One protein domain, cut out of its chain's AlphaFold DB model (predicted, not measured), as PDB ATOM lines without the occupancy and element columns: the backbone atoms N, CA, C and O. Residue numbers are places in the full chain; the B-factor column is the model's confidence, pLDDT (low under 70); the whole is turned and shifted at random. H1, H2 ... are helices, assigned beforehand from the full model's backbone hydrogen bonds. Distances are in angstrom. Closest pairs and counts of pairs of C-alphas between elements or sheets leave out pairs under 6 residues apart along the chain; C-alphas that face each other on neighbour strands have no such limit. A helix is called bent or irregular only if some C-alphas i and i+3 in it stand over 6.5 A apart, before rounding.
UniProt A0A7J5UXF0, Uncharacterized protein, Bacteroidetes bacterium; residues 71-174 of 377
ATOM      1  N   VAL A  71     209.122 230.271 259.429       84.38
ATOM      2  CA  VAL A  71     210.547 230.096 259.750       84.38
ATOM      3  C   VAL A  71     210.774 229.311 261.033       84.38
ATOM      4  O   VAL A  71     211.702 228.513 261.097       84.38
ATOM      5  N   LEU A  72     209.945 229.481 262.070       88.25
ATOM      6  CA  LEU A  72     210.129 228.703 263.300       88.25
ATOM      7  C   LEU A  72     209.897 227.203 263.059       88.25
ATOM      8  O   LEU A  72     210.562 226.375 263.682       88.25
ATOM      9  N   GLY A  73     208.975 226.852 262.159       88.25
ATOM     10  CA  GLY A  73     208.802 225.482 261.679       88.25
ATOM     11  C   GLY A  73     209.985 225.033 260.823       88.25
ATOM     12  O   GLY A  73     210.577 223.993 261.111       88.25
ATOM     13  N   ASP A  74     210.385 225.857 259.856       89.25
ATOM     14  CA  ASP A  74     211.478 225.572 258.921       89.25
ATOM     15  C   ASP A  74     212.816 225.372 259.649       89.25
ATOM     16  O   ASP A  74     213.588 224.485 259.305       89.25
ATOM     17  N   LEU A  75     213.091 226.116 260.724       91.50
ATOM     18  CA  LEU A  75     214.279 225.911 261.558       91.50
ATOM     19  C   LEU A  75     214.272 224.536 262.232       91.50
ATOM     20  O   LEU A  75     215.308 223.871 262.297       91.50
ATOM     21  N   MET A  76     213.114 224.079 262.721       92.44
ATOM     22  CA  MET A  76     212.997 222.728 263.276       92.44
ATOM     23  C   MET A  76     213.179 221.680 262.181       92.44
ATOM     24  O   MET A  76     213.924 220.723 262.380       92.44
ATOM     25  N   GLN A  77     212.563 221.874 261.018       92.25
ATOM     26  CA  GLN A  77     212.743 220.985 259.877       92.25
ATOM     27  C   GLN A  77     214.213 220.948 259.440       92.25
ATOM     28  O   GLN A  77     214.765 219.865 259.322       92.25
ATOM     29  N   TYR A  78     214.908 222.080 259.332       93.31
ATOM     30  CA  TYR A  78     216.343 222.139 259.032       93.31
ATOM     31  C   TYR A  78     217.185 221.336 260.022       93.31
ATOM     32  O   TYR A  78     218.075 220.574 259.625       93.31
ATOM     33  N   ILE A  79     216.884 221.467 261.317       94.31
ATOM     34  CA  ILE A  79     217.531 220.666 262.351       94.31
ATOM     35  C   ILE A  79     217.278 219.179 262.091       94.31
ATOM     36  O   ILE A  79     218.242 218.421 262.063       94.31
ATOM     37  N   PHE A  80     216.026 218.749 261.903       95.44
ATOM     38  CA  PHE A  80     215.686 217.324 261.841       95.44
ATOM     39  C   PHE A  80     215.950 216.681 260.487       95.44
ATOM     40  O   PHE A  80     216.642 215.672 260.441       95.44
ATOM     41  N   THR A  81     215.448 217.245 259.397       93.00
ATOM     42  CA  THR A  81     215.564 216.680 258.048       93.00
ATOM     43  C   THR A  81     216.891 217.007 257.365       93.00
ATOM     44  O   THR A  81     217.274 216.316 256.426       93.00
ATOM     45  N   GLY A  82     217.624 218.012 257.858       88.50
ATOM     46  CA  GLY A  82     218.960 218.364 257.379       88.50
ATOM     47  C   GLY A  82     220.077 217.756 258.230       88.50
ATOM     48  O   GLY A  82     220.748 216.809 257.825       88.50
ATOM     49  N   ARG A  83     220.336 218.339 259.410       88.94
ATOM     50  CA  ARG A  83     221.560 218.048 260.187       88.94
ATOM     51  C   ARG A  83     221.457 216.830 261.102       88.94
ATOM     52  O   ARG A  83     222.381 216.025 261.138       88.94
ATOM     53  N   ALA A  84     220.372 216.687 261.853       92.25
ATOM     54  CA  ALA A  84     220.186 215.565 262.770       92.25
ATOM     55  C   ALA A  84     219.873 214.263 262.021       92.25
ATOM     56  O   ALA A  84     220.225 213.194 262.512       92.25
ATOM     57  N   PHE A  85     219.320 214.342 260.806       92.50
ATOM     58  CA  PHE A  85     219.164 213.172 259.945       92.50
ATOM     59  C   PHE A  85     220.501 212.464 259.689       92.50
ATOM     60  O   PHE A  85     220.566 211.242 259.780       92.50
ATOM     61  N   TYR A  86     221.590 213.221 259.495       92.62
ATOM     62  CA  TYR A  86     222.938 212.661 259.351       92.62
ATOM     63  C   TYR A  86     223.342 211.790 260.549       92.62
ATOM     64  O   TYR A  86     223.835 210.684 260.352       92.62
ATOM     65  N   TYR A  87     223.059 212.228 261.782       94.50
ATOM     66  CA  TYR A  87     223.301 211.422 262.986       94.50
ATOM     67  C   TYR A  87     222.532 210.092 262.952       94.50
ATOM     68  O   TYR A  87     223.102 209.046 263.257       94.50
ATOM     69  N   GLY A  88     221.268 210.113 262.517       93.38
ATOM     70  CA  GLY A  88     220.441 208.910 262.384       93.38
ATOM     71  C   GLY A  88     220.992 207.873 261.396       93.38
ATOM     72  O   GLY A  88     220.652 206.701 261.501       93.38
ATOM     73  N   THR A  89     221.876 208.268 260.472       93.06
ATOM     74  CA  THR A  89     222.466 207.352 259.479       93.06
ATOM     75  C   THR A  89     223.630 206.506 260.006       93.06
ATOM     76  O   THR A  89     224.074 205.591 259.318       93.06
ATOM     77  N   PHE A  90     224.136 206.773 261.215       95.94
ATOM     78  CA  PHE A  90     225.368 206.139 261.706       95.94
ATOM     79  C   PHE A  90     225.197 204.672 262.112       95.94
ATOM     80  O   PHE A  90     226.132 203.885 261.992       95.94
ATOM     81  N   SER A  91     224.030 204.297 262.640       96.38
ATOM     82  CA  SER A  91     223.696 202.918 263.021       96.38
ATOM     83  C   SER A  91     222.198 202.786 263.290       96.38
ATOM     84  O   SER A  91     221.501 203.789 263.445       96.38
ATOM     85  N   GLU A  92     221.705 201.556 263.441       95.88
ATOM     86  CA  GLU A  92     220.306 201.321 263.814       95.88
ATOM     87  C   GLU A  92     219.940 201.942 265.166       95.88
ATOM     88  O   GLU A  92     218.871 202.532 265.296       95.88
ATOM     89  N   GLN A  93     220.836 201.886 266.157       97.31
ATOM     90  CA  GLN A  93     220.581 202.521 267.452       97.31
ATOM     91  C   GLN A  93     220.483 204.047 267.320       97.31
ATOM     92  O   GLN A  93     219.602 204.657 267.918       97.31
ATOM     93  N   HIS A  94     221.331 204.662 266.492       97.81
ATOM     94  CA  HIS A  94     221.263 206.103 266.247       97.81
ATOM     95  C   HIS A  94     219.978 206.497 265.516       97.81
ATOM     96  O   HIS A  94     219.377 207.514 265.856       97.81
ATOM     97  N   LEU A  95     219.525 205.689 264.548       97.06
ATOM     98  CA  LEU A  95     218.227 205.882 263.903       97.06
ATOM     99  C   LEU A  95     217.100 205.824 264.938       97.06
ATOM    100  O   LEU A  95     216.238 206.699 264.951       97.06
ATOM    101  N   LYS A  96     217.132 204.842 265.843       97.62
ATOM    102  CA  LYS A  96     216.145 204.730 266.917       97.62
ATOM    103  C   LYS A  96     216.142 205.959 267.824       97.62
ATOM    104  O   LYS A  96     215.091 206.562 268.042       97.62
ATOM    105  N   ASP A  97     217.308 206.385 268.295       97.56
ATOM    106  CA  ASP A  97     217.452 207.573 269.142       97.56
ATOM    107  C   ASP A  97     216.985 208.845 268.416       97.56
ATOM    108  O   ASP A  97     216.320 209.703 269.004       97.56
ATOM    109  N   PHE A  98     217.259 208.942 267.113       97.50
ATOM    110  CA  PHE A  98     216.792 210.024 266.254       97.50
ATOM    111  C   PHE A  98     215.261 210.047 266.115       97.50
ATOM    112  O   PHE A  98     214.648 211.103 266.282       97.50
ATOM    113  N   LEU A  99     214.621 208.895 265.898       97.88
ATOM    114  CA  LEU A  99     213.160 208.778 265.858       97.88
ATOM    115  C   LEU A  99     212.521 209.160 267.203       97.88
ATOM    116  O   LEU A  99     211.541 209.912 267.234       97.88
ATOM    117  N   LYS A 100     213.107 208.724 268.330       97.88
ATOM    118  CA  LYS A 100     212.658 209.139 269.672       97.88
ATOM    119  C   LYS A 100     212.786 210.647 269.853       97.88
ATOM    120  O   LYS A 100     211.888 211.276 270.418       97.88
ATOM    121  N   LEU A 101     213.883 211.237 269.378       97.12
ATOM    122  CA  LEU A 101     214.111 212.678 269.440       97.12
ATOM    123  C   LEU A 101     213.062 213.453 268.627       97.12
ATOM    124  O   LEU A 101     212.559 214.468 269.120       97.12
ATOM    125  N   ILE A 102     212.696 212.968 267.434       97.38
ATOM    126  CA  ILE A 102     211.615 213.547 266.626       97.38
ATOM    127  C   ILE A 102     210.297 213.520 267.407       97.38
ATOM    128  O   ILE A 102     209.707 214.576 267.624       97.38
ATOM    129  N   LEU A 103     209.855 212.355 267.893       97.12
ATOM    130  CA  LEU A 103     208.549 212.224 268.559       97.12
ATOM    131  C   LEU A 103     208.464 213.008 269.881       97.12
ATOM    132  O   LEU A 103     207.436 213.611 270.195       97.12
ATOM    133  N   ASN A 104     209.559 213.090 270.637       97.00
ATOM    134  CA  ASN A 104     209.616 213.951 271.819       97.00
ATOM    135  C   ASN A 104     209.585 215.440 271.459       97.00
ATOM    136  O   ASN A 104     209.020 216.247 272.200       97.00
ATOM    137  N   THR A 105     210.167 215.824 270.323       96.31
ATOM    138  CA  THR A 105     210.088 217.206 269.841       96.31
ATOM    139  C   THR A 105     208.693 217.538 269.327       96.31
ATOM    140  O   THR A 105     208.179 218.610 269.630       96.31
ATOM    141  N   VAL A 106     208.034 216.602 268.646       96.00
ATOM    142  CA  VAL A 106     206.616 216.693 268.285       96.00
ATOM    143  C   VAL A 106     205.769 216.985 269.524       96.00
ATOM    144  O   VAL A 106     205.013 217.951 269.517       96.00
ATOM    145  N   ASN A 107     205.961 216.247 270.622       95.94
ATOM    146  CA  ASN A 107     205.276 216.547 271.882       95.94
ATOM    147  C   ASN A 107     205.549 217.980 272.378       95.94
ATOM    148  O   ASN A 107     204.619 218.647 272.820       95.94
ATOM    149  N   GLN A 108     206.787 218.482 272.288       95.12
ATOM    150  CA  GLN A 108     207.103 219.871 272.661       95.12
ATOM    151  C   GLN A 108     206.362 220.889 271.786       95.12
ATOM    152  O   GLN A 108     205.809 221.848 272.316       95.12
ATOM    153  N   ILE A 109     206.300 220.663 270.471       94.12
ATOM    154  CA  ILE A 109     205.598 221.552 269.536       94.12
ATOM    155  C   ILE A 109     204.091 221.561 269.819       94.12
ATOM    156  O   ILE A 109     203.482 222.628 269.850       94.12
ATOM    157  N   LEU A 110     203.495 220.395 270.083       94.31
ATOM    158  CA  LEU A 110     202.083 220.294 270.465       94.31
ATOM    159  C   LEU A 110     201.806 220.996 271.805       94.31
ATOM    160  O   LEU A 110     200.752 221.600 271.977       94.31
ATOM    161  N   ILE A 111     202.755 220.978 272.747       95.19
ATOM    162  CA  ILE A 111     202.639 221.730 274.007       95.19
ATOM    163  C   ILE A 111     202.682 223.245 273.766       95.19
ATOM    164  O   ILE A 111     202.010 223.976 274.491       95.19
ATOM    165  N   TYR A 112     203.414 223.748 272.768       94.69
ATOM    166  CA  TYR A 112     203.432 225.190 272.468       94.69
ATOM    167  C   TYR A 112     202.046 225.739 272.118       94.69
ATOM    168  O   TYR A 112     201.734 226.873 272.471       94.69
ATOM    169  N   ASP A 113     201.173 224.918 271.534       93.31
ATOM    170  CA  ASP A 113     199.784 225.285 271.249       93.31
ATOM    171  C   ASP A 113     198.963 225.601 272.516       93.31
ATOM    172  O   ASP A 113     197.938 226.280 272.444       93.31
ATOM    173  N   SER A 114     199.432 225.194 273.703       93.50
ATOM    174  CA  SER A 114     198.785 225.500 274.986       93.50
ATOM    175  C   SER A 114     198.588 226.996 275.223       93.50
ATOM    176  O   SER A 114     197.664 227.365 275.946       93.50
ATOM    177  N   ILE A 115     199.351 227.884 274.571       93.94
ATOM    178  CA  ILE A 115     199.120 229.334 274.677       93.94
ATOM    179  C   ILE A 115     197.727 229.748 274.169       93.94
ATOM    180  O   ILE A 115     197.203 230.793 274.561       93.94
ATOM    181  N   THR A 116     197.083 228.919 273.340       93.38
ATOM    182  CA  THR A 116     195.714 229.148 272.851       93.38
ATOM    183  C   THR A 116     194.649 228.962 273.936       93.38
ATOM    184  O   THR A 116     193.528 229.456 273.796       93.38
ATOM    185  N   VAL A 117     194.992 228.296 275.044       93.38
ATOM    186  CA  VAL A 117     194.062 227.953 276.134       93.38
ATOM    187  C   VAL A 117     194.558 228.348 277.528       93.38
ATOM    188  O   VAL A 117     193.739 228.544 278.427       93.38
ATOM    189  N   ASN A 118     195.869 228.520 277.706       93.81
ATOM    190  CA  ASN A 118     196.525 228.919 278.946       93.81
ATOM    191  C   ASN A 118     197.011 230.374 278.855       93.81
ATOM    192  O   ASN A 118     198.054 230.677 278.272       93.81
ATOM    193  N   SER A 119     196.246 231.280 279.464       93.50
ATOM    194  CA  SER A 119     196.538 232.717 279.481       93.50
ATOM    195  C   SER A 119     197.813 233.071 280.245       93.50
ATOM    196  O   SER A 119     198.503 234.001 279.844       93.50
ATOM    197  N   VAL A 120     198.172 232.323 281.291       94.31
ATOM    198  CA  VAL A 120     199.371 232.603 282.097       94.31
ATOM    199  C   VAL A 120     200.630 232.418 281.255       94.31
ATOM    200  O   VAL A 120     201.444 233.337 281.153       94.31
ATOM    201  N   ILE A 121     200.761 231.260 280.601       94.69
ATOM    202  CA  ILE A 121     201.909 230.964 279.733       94.69
ATOM    203  C   ILE A 121     201.917 231.913 278.532       94.69
ATOM    204  O   ILE A 121     202.966 232.453 278.189       94.69
ATOM    205  N   ARG A 122     200.750 232.168 277.922       95.38
ATOM    206  CA  ARG A 122     200.622 233.108 276.801       95.38
ATOM    207  C   ARG A 122     201.144 234.500 277.154       95.38
ATOM    208  O   ARG A 122     201.937 235.053 276.401       95.38
ATOM    209  N   THR A 123     200.724 235.056 278.289       96.00
ATOM    210  CA  THR A 123     201.152 236.390 278.729       96.00
ATOM    211  C   THR A 123     202.652 236.437 278.990       96.00
ATOM    212  O   THR A 123     203.318 237.364 278.537       96.00
ATOM    213  N   GLN A 124     203.201 235.424 279.668       96.38
ATOM    214  CA  GLN A 124     204.645 235.319 279.889       96.38
ATOM    215  C   GLN A 124     205.412 235.259 278.566       96.38
ATOM    216  O   GLN A 124     206.396 235.974 278.398       96.38
ATOM    217  N   TYR A 125     204.940 234.455 277.611       96.00
ATOM    218  CA  TYR A 125     205.587 234.305 276.315       96.00
ATOM    219  C   TYR A 125     205.582 235.603 275.500       96.00
ATOM    220  O   TYR A 125     206.634 236.014 275.022       96.00
ATOM    221  N   ILE A 126     204.433 236.281 275.393       96.25
ATOM    222  CA  ILE A 126     204.325 237.556 274.666       96.25
ATOM    223  C   ILE A 126     205.241 238.619 275.288       96.25
ATOM    224  O   ILE A 126     205.973 239.277 274.557       96.25
ATOM    225  N   ASN A 127     205.258 238.749 276.620       97.19
ATOM    226  CA  ASN A 127     206.137 239.710 277.296       97.19
ATOM    227  C   ASN A 127     207.623 239.413 277.027       97.19
ATOM    228  O   ASN A 127     208.410 240.321 276.780       97.19
ATOM    229  N   GLU A 128     208.022 238.138 277.054       97.38
ATOM    230  CA  GLU A 128     209.397 237.745 276.736       97.38
ATOM    231  C   GLU A 128     209.771 238.039 275.278       97.38
ATOM    232  O   GLU A 128     210.911 238.428 275.016       97.38
ATOM    233  N   LEU A 129     208.831 237.888 274.336       95.06
ATOM    234  CA  LEU A 129     209.038 238.280 272.941       95.06
ATOM    235  C   LEU A 129     209.223 239.794 272.814       95.06
ATOM    236  O   LEU A 129     210.206 240.218 272.216       95.06
ATOM    237  N   GLU A 130     208.350 240.602 273.420       95.69
ATOM    238  CA  GLU A 130     208.463 242.072 273.411       95.69
ATOM    239  C   GLU A 130     209.788 242.569 274.011       95.69
ATOM    240  O   GLU A 130     210.317 243.591 273.580       95.69
ATOM    241  N   ASN A 131     210.342 241.838 274.984       97.06
ATOM    242  CA  ASN A 131     211.612 242.179 275.624       97.06
ATOM    243  C   ASN A 131     212.843 241.847 274.766       97.06
ATOM    244  O   ASN A 131     213.896 242.458 274.948       97.06
ATOM    245  N   LYS A 132     212.759 240.831 273.898       94.69
ATOM    246  CA  LYS A 132     213.929 240.245 273.212       94.69
ATOM    247  C   LYS A 132     213.926 240.435 271.704       94.69
ATOM    248  O   LYS A 132     214.981 240.307 271.089       94.69
ATOM    249  N   ILE A 133     212.767 240.699 271.115       90.69
ATOM    250  CA  ILE A 133     212.584 240.838 269.676       90.69
ATOM    251  C   ILE A 133     212.217 242.293 269.367       90.69
ATOM    252  O   ILE A 133     211.332 242.842 270.027       90.69
ATOM    253  N   PRO A 134     212.852 242.930 268.366       89.75
ATOM    254  CA  PRO A 134     212.461 244.264 267.924       89.75
ATOM    255  C   PRO A 134     210.960 244.339 267.613       89.75
ATOM    256  O   PRO A 134     210.432 243.538 266.841       89.75
ATOM    257  N   LEU A 135     210.258 245.312 268.202       89.19
ATOM    258  CA  LEU A 135     208.794 245.400 268.105       89.19
ATOM    259  C   LEU A 135     208.293 245.596 266.671       89.19
ATOM    260  O   LEU A 135     207.206 245.141 266.342       89.19
ATOM    261  N   ASN A 136     209.084 246.236 265.809       83.88
ATOM    262  CA  ASN A 136     208.778 246.391 264.386       83.88
ATOM    263  C   ASN A 136     208.855 245.070 263.599       83.88
ATOM    264  O   ASN A 136     208.277 244.988 262.521       83.88
ATOM    265  N   LEU A 137     209.566 244.063 264.121       81.25
ATOM    266  CA  LEU A 137     209.579 242.702 263.579       81.25
ATOM    267  C   LEU A 137     208.488 241.837 264.217       81.25
ATOM    268  O   LEU A 137     207.886 241.018 263.536       81.25
ATOM    269  N   LEU A 138     208.225 242.008 265.516       85.44
ATOM    270  CA  LEU A 138     207.201 241.239 266.228       85.44
ATOM    271  C   LEU A 138     205.769 241.648 265.839       85.44
ATOM    272  O   LEU A 138     204.892 240.794 265.725       85.44
ATOM    273  N   TYR A 139     205.520 242.949 265.667       87.31
ATOM    274  CA  TYR A 139     204.216 243.516 265.322       87.31
ATOM    275  C   TYR A 139     204.170 243.890 263.849       87.31
ATOM    276  O   TYR A 139     204.380 245.034 263.450       87.31
ATOM    277  N   GLU A 140     203.882 242.877 263.044       73.69
ATOM    278  CA  GLU A 140     203.951 242.929 261.587       73.69
ATOM    279  C   GLU A 140     202.775 243.691 260.960       73.69
ATOM    280  O   GLU A 140     202.875 244.176 259.829       73.69
ATOM    281  N   LYS A 141     201.639 243.789 261.664       76.38
ATOM    282  CA  LYS A 141     200.424 244.462 261.193       76.38
ATOM    283  C   LYS A 141     199.996 245.574 262.135       76.38
ATOM    284  O   LYS A 141     200.075 245.486 263.361       76.38
ATOM    285  N   VAL A 142     199.402 246.604 261.532       80.38
ATOM    286  CA  VAL A 142     198.668 247.633 262.271       80.38
ATOM    287  C   VAL A 142     197.601 246.954 263.130       80.38
ATOM    288  O   VAL A 142     196.714 246.277 262.612       80.38
ATOM    289  N   GLY A 143     197.694 247.155 264.444       86.38
ATOM    290  CA  GLY A 143     196.778 246.577 265.422       86.38
ATOM    291  C   GLY A 143     197.292 245.328 266.141       86.38
ATOM    292  O   GLY A 143     196.704 244.991 267.165       86.38
ATOM    293  N   ASP A 144     198.395 244.701 265.714       89.50
ATOM    294  CA  ASP A 144     198.937 243.509 266.393       89.50
ATOM    295  C   ASP A 144     199.270 243.792 267.859       89.50
ATOM    296  O   ASP A 144     198.922 243.011 268.740       89.50
ATOM    297  N   GLN A 145     199.819 244.970 268.159       93.50
ATOM    298  CA  GLN A 145     200.065 245.390 269.539       93.50
ATOM    299  C   GLN A 145     198.770 245.463 270.373       93.50
ATOM    300  O   GLN A 145     198.751 245.088 271.546       93.50
ATOM    301  N   ASN A 146     197.654 245.892 269.775       93.31
ATOM    302  CA  ASN A 146     196.354 245.912 270.454       93.31
ATOM    303  C   ASN A 146     195.829 244.489 270.686       93.31
ATOM    304  O   ASN A 146     195.263 244.209 271.744       93.31
ATOM    305  N   VAL A 147     196.032 243.585 269.723       93.25
ATOM    306  CA  VAL A 147     195.694 242.161 269.852       93.25
ATOM    307  C   VAL A 147     196.526 241.512 270.962       93.25
ATOM    308  O   VAL A 147     195.958 240.866 271.843       93.25
ATOM    309  N   ALA A 148     197.836 241.757 270.993       94.50
ATOM    310  CA  ALA A 148     198.739 241.290 272.040       94.50
ATOM    311  C   ALA A 148     198.295 241.781 273.427       94.50
ATOM    312  O   ALA A 148     198.150 240.986 274.355       94.50
ATOM    313  N   ASN A 149     197.976 243.071 273.565       93.88
ATOM    314  CA  ASN A 149     197.470 243.637 274.818       93.88
ATOM    315  C   ASN A 149     196.131 243.015 275.244       93.88
ATOM    316  O   ASN A 149     195.956 242.672 276.415       93.88
ATOM    317  N   ARG A 150     195.206 242.784 274.299       92.44
ATOM    318  CA  ARG A 150     193.952 242.056 274.564       92.44
ATOM    319  C   ARG A 150     194.215 240.630 275.043       92.44
ATOM    320  O   ARG A 150     193.524 240.177 275.952       92.44
ATOM    321  N   LEU A 151     195.180 239.929 274.452       92.75
ATOM    322  CA  LEU A 151     195.535 238.556 274.821       92.75
ATOM    323  C   LEU A 151     196.207 238.456 276.189       92.75
ATOM    324  O   LEU A 151     195.978 237.465 276.887       92.75
ATOM    325  N   LYS A 152     197.005 239.466 276.556       93.75
ATOM    326  CA  LYS A 152     197.642 239.586 277.872       93.75
ATOM    327  C   LYS A 152     196.633 239.917 278.976       93.75
ATOM    328  O   LYS A 152     196.736 239.383 280.075       93.75
ATOM    329  N   GLY A 153     195.660 240.782 278.677       86.19
ATOM    330  CA  GLY A 153     194.655 241.257 279.635       86.19
ATOM    331  C   GLY A 153     193.415 240.368 279.794       86.19
ATOM    332  O   GLY A 153     192.705 240.509 280.784       86.19
ATOM    333  N   ASN A 154     193.140 239.452 278.856       83.88
ATOM    334  CA  ASN A 154     191.930 238.622 278.871       83.88
ATOM    335  C   ASN A 154     192.237 237.120 278.902       83.88
ATOM    336  O   ASN A 154     193.097 236.615 278.180       83.88
ATOM    337  N   ASN A 155     191.418 236.364 279.637       87.00
ATOM    338  CA  ASN A 155     191.451 234.897 279.651       87.00
ATOM    339  C   ASN A 155     190.694 234.272 278.460       87.00
ATOM    340  O   ASN A 155     189.963 233.294 278.615       87.00
ATOM    341  N   VAL A 156     190.827 234.867 277.271       89.94
ATOM    342  CA  VAL A 156     190.209 234.344 276.050       89.94
ATOM    343  C   VAL A 156     190.906 233.055 275.611       89.94
ATOM    344  O   VAL A 156     192.137 232.944 275.697       89.94
ATOM    345  N   LYS A 157     190.111 232.086 275.155       92.00
ATOM    346  CA  LYS A 157     190.561 230.784 274.655       92.00
ATOM    347  C   LYS A 157     190.034 230.529 273.253       92.00
ATOM    348  O   LYS A 157     188.955 231.013 272.906       92.00
ATOM    349  N   ILE A 158     190.764 229.730 272.482       90.25
ATOM    350  CA  ILE A 158     190.345 229.309 271.141       90.25
ATOM    351  C   ILE A 158     188.911 228.748 271.131       90.25
ATOM    352  O   ILE A 158     188.454 228.147 272.096       90.25
ATOM    353  N   GLY A 159     188.143 229.008 270.073       84.94
ATOM    354  CA  GLY A 159     186.751 228.540 269.952       84.94
ATOM    355  C   GLY A 159     185.704 229.300 270.788       84.94
ATOM    356  O   GLY A 159     184.502 229.070 270.622       84.94
ATOM    357  N   GLN A 160     186.108 230.237 271.652       89.50
ATOM    358  CA  GLN A 160     185.185 231.193 272.272       89.50
ATOM    359  C   GLN A 160     184.827 232.320 271.296       89.50
ATOM    360  O   GLN A 160     185.611 232.664 270.422       89.50
ATOM    361  N   ALA A 161     183.667 232.961 271.478       87.75
ATOM    362  CA  ALA A 161     183.243 234.074 270.617       87.75
ATOM    363  C   ALA A 161     184.211 235.274 270.659       87.75
ATOM    364  O   ALA A 161     184.338 236.004 269.683       87.75
ATOM    365  N   ALA A 162     184.910 235.458 271.783       90.12
ATOM    366  CA  ALA A 162     185.937 236.484 271.932       90.12
ATOM    367  C   ALA A 162     187.261 236.135 271.222       90.12
ATOM    368  O   ALA A 162     188.103 237.020 271.073       90.12
ATOM    369  N   TRP A 163     187.460 234.877 270.799       91.12
ATOM    370  CA  TRP A 163     188.594 234.465 269.971       91.12
ATOM    371  C   TRP A 163     188.302 234.810 268.517       91.12
ATOM    372  O   TRP A 163     187.645 234.073 267.783       91.12
ATOM    373  N   THR A 164     188.751 235.992 268.132       90.75
ATOM    374  CA  THR A 164     188.513 236.583 266.822       90.75
ATOM    375  C   THR A 164     189.603 236.170 265.817       90.75
ATOM    376  O   THR A 164     190.652 235.651 266.190       90.75
ATOM    377  N   SER A 165     189.368 236.363 264.516       88.00
ATOM    378  CA  SER A 165     190.311 235.928 263.469       88.00
ATOM    379  C   SER A 165     191.652 236.676 263.486       88.00
ATOM    380  O   SER A 165     192.660 236.141 263.048       88.00
ATOM    381  N   ASP A 166     191.677 237.917 263.970       88.25
ATOM    382  CA  ASP A 166     192.898 238.696 264.233       88.25
ATOM    383  C   ASP A 166     193.755 238.071 265.346       88.25
ATOM    384  O   ASP A 166     194.974 238.034 265.214       88.25
ATOM    385  N   ILE A 167     193.130 237.524 266.396       90.69
ATOM    386  CA  ILE A 167     193.827 236.757 267.438       90.69
ATOM    387  C   ILE A 167     194.455 235.501 266.837       90.69
ATOM    388  O   ILE A 167     195.623 235.233 267.097       90.69
ATOM    389  N   ASP A 168     193.693 234.756 266.036       87.69
ATOM    390  CA  ASP A 168     194.172 233.534 265.382       87.69
ATOM    391  C   ASP A 168     195.412 233.818 264.523       87.69
ATOM    392  O   ASP A 168     196.453 233.188 264.692       87.69
ATOM    393  N   LEU A 169     195.340 234.861 263.689       85.44
ATOM    394  CA  LEU A 169     196.445 235.295 262.837       85.44
ATOM    395  C   LEU A 169     197.669 235.791 263.618       85.44
ATOM    396  O   LEU A 169     198.785 235.592 263.148       85.44
ATOM    397  N   PHE A 170     197.477 236.461 264.758       88.94
ATOM    398  CA  PHE A 170     198.584 236.916 265.605       88.94
ATOM    399  C   PHE A 170     199.247 235.751 266.350       88.94
ATOM    400  O   PHE A 170     200.466 235.674 266.451       88.94
ATOM    401  N   VAL A 171     198.461 234.799 266.858       90.00
ATOM    402  CA  VAL A 171     199.011 233.601 267.509       90.00
ATOM    403  C   VAL A 171     199.799 232.756 266.501       90.00
ATOM    404  O   VAL A 171     200.916 232.330 266.799       90.00
ATOM    405  N   ASP A 172     199.272 232.598 265.286       85.00
ATOM    406  CA  ASP A 172     199.952 231.943 264.164       85.00
ATOM    407  C   ASP A 172     201.248 232.665 263.721       85.00
ATOM    408  O   ASP A 172     202.120 232.041 263.107       85.00
ATOM    409  N   SER A 173     201.403 233.967 264.002       85.31
ATOM    410  CA  SER A 173     202.606 234.748 263.662       85.31
ATOM    411  C   SER A 173     203.681 234.744 264.749       85.31
ATOM    412  O   SER A 173     204.760 235.284 264.536       85.31
ATOM    413  N   ILE A 174     203.427 234.140 265.910       89.56
ATOM    414  CA  ILE A 174     204.433 234.021 266.982       89.56
ATOM    415  C   ILE A 174     204.761 232.572 267.333       89.56
ATOM    416  O   ILE A 174     205.737 232.314 268.028       89.56
TER     417      ILE A 174
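What this domain is: This is residues 71 to 174 of the 377 residues of an uncharacterized protein of Bacteroidetes bacterium (UniProt A0A7J5UXF0). This is a long helical hairpin with a small head: H2 and H1 lie side by side as the long arm, and the shorter helices H3, H4, H5 and H6 gather at the far end of H2. In the head, H3 turns off H2 at a corner, H5 packs on H3, H6 crosses H5, and little H4 is near H3. The printed part has 104 residues with six named helices, H1 to H6 in order along the chain, and no named strand; the class is all helix. The whole is loose, with a radius of gyration of the C-alphas of 17.3 A, and elongated, spanning 51 by 28 by 21 A.

How they stand to each other: Start from H2, residues 92 to 116, the longest helix. Its residues 94 to 102 touch residues 80 to 88 of H1, residues 71 to 88, in a helical hairpin at a shallow tilt of 15 degrees, opposite ways; the closest C-alphas, of Gly 88 and Leu 95, are 4.0 A apart. At the other end of H2, look for H3, residues 119 to 132: the two touch only at the corner, about perpendicular at 78 degrees, with the C-alphas of Ile 115 and Arg 122 closest at 4.6 A. H3 touches H5, residues 144 to 153, at a steep tilt of 43 degrees, opposite ways, closest at the C-alphas of Thr 123 and Lys 152, 4.8 A. H5 touches H6, residues 165 to 172, about perpendicular at 88 degrees, closest at the C-alphas of Val 147 and Ile 167, 6.2 A. Helix packing is mostly crossed, but only just: leaving out H2 and H3, which touch only at the corner, 1 of the 3 pairs of helices that touch is at a shallow tilt. H4, residues 135 to 138, is close to H3 but not clearly touching, with the C-alphas of Glu 130 and Leu 138 closest at 7.3 A. H1 is apart from H3, H4, H5 and H6. Every O i to N i+4 pair is within hydrogen-bond range in H3, H5 and H6; in H1 it is 9 of 14 and in H2 17 of 21, while H4 is too short for such a pair.

Where its parts are: Find C-alpha 92 at (220.306, 201.321, 263.814); from there H2 runs 38.2 A to C-alpha 116 at (195.714, 229.148, 272.851). H1 begins at C-alpha 71, (210.547, 230.096, 259.750), and is 23.5 A long, with a kink of 26 degrees near residue 82; it is irregular, only just, with C-alphas 81 and 84 6.7 A apart. H3 measures 20.0 A, H4 4.8 A, H5 14.1 A and H6 10.5 A.

The domain as a whole: The two C-alphas farthest apart, of Ser 91 and Ala 161, are 51.6 A apart. The link from H5 to H6, 11 residues, is long, and the other links are tight. The printed part has no cut; its mean pLDDT is 91.9, and no printed residue is under 70.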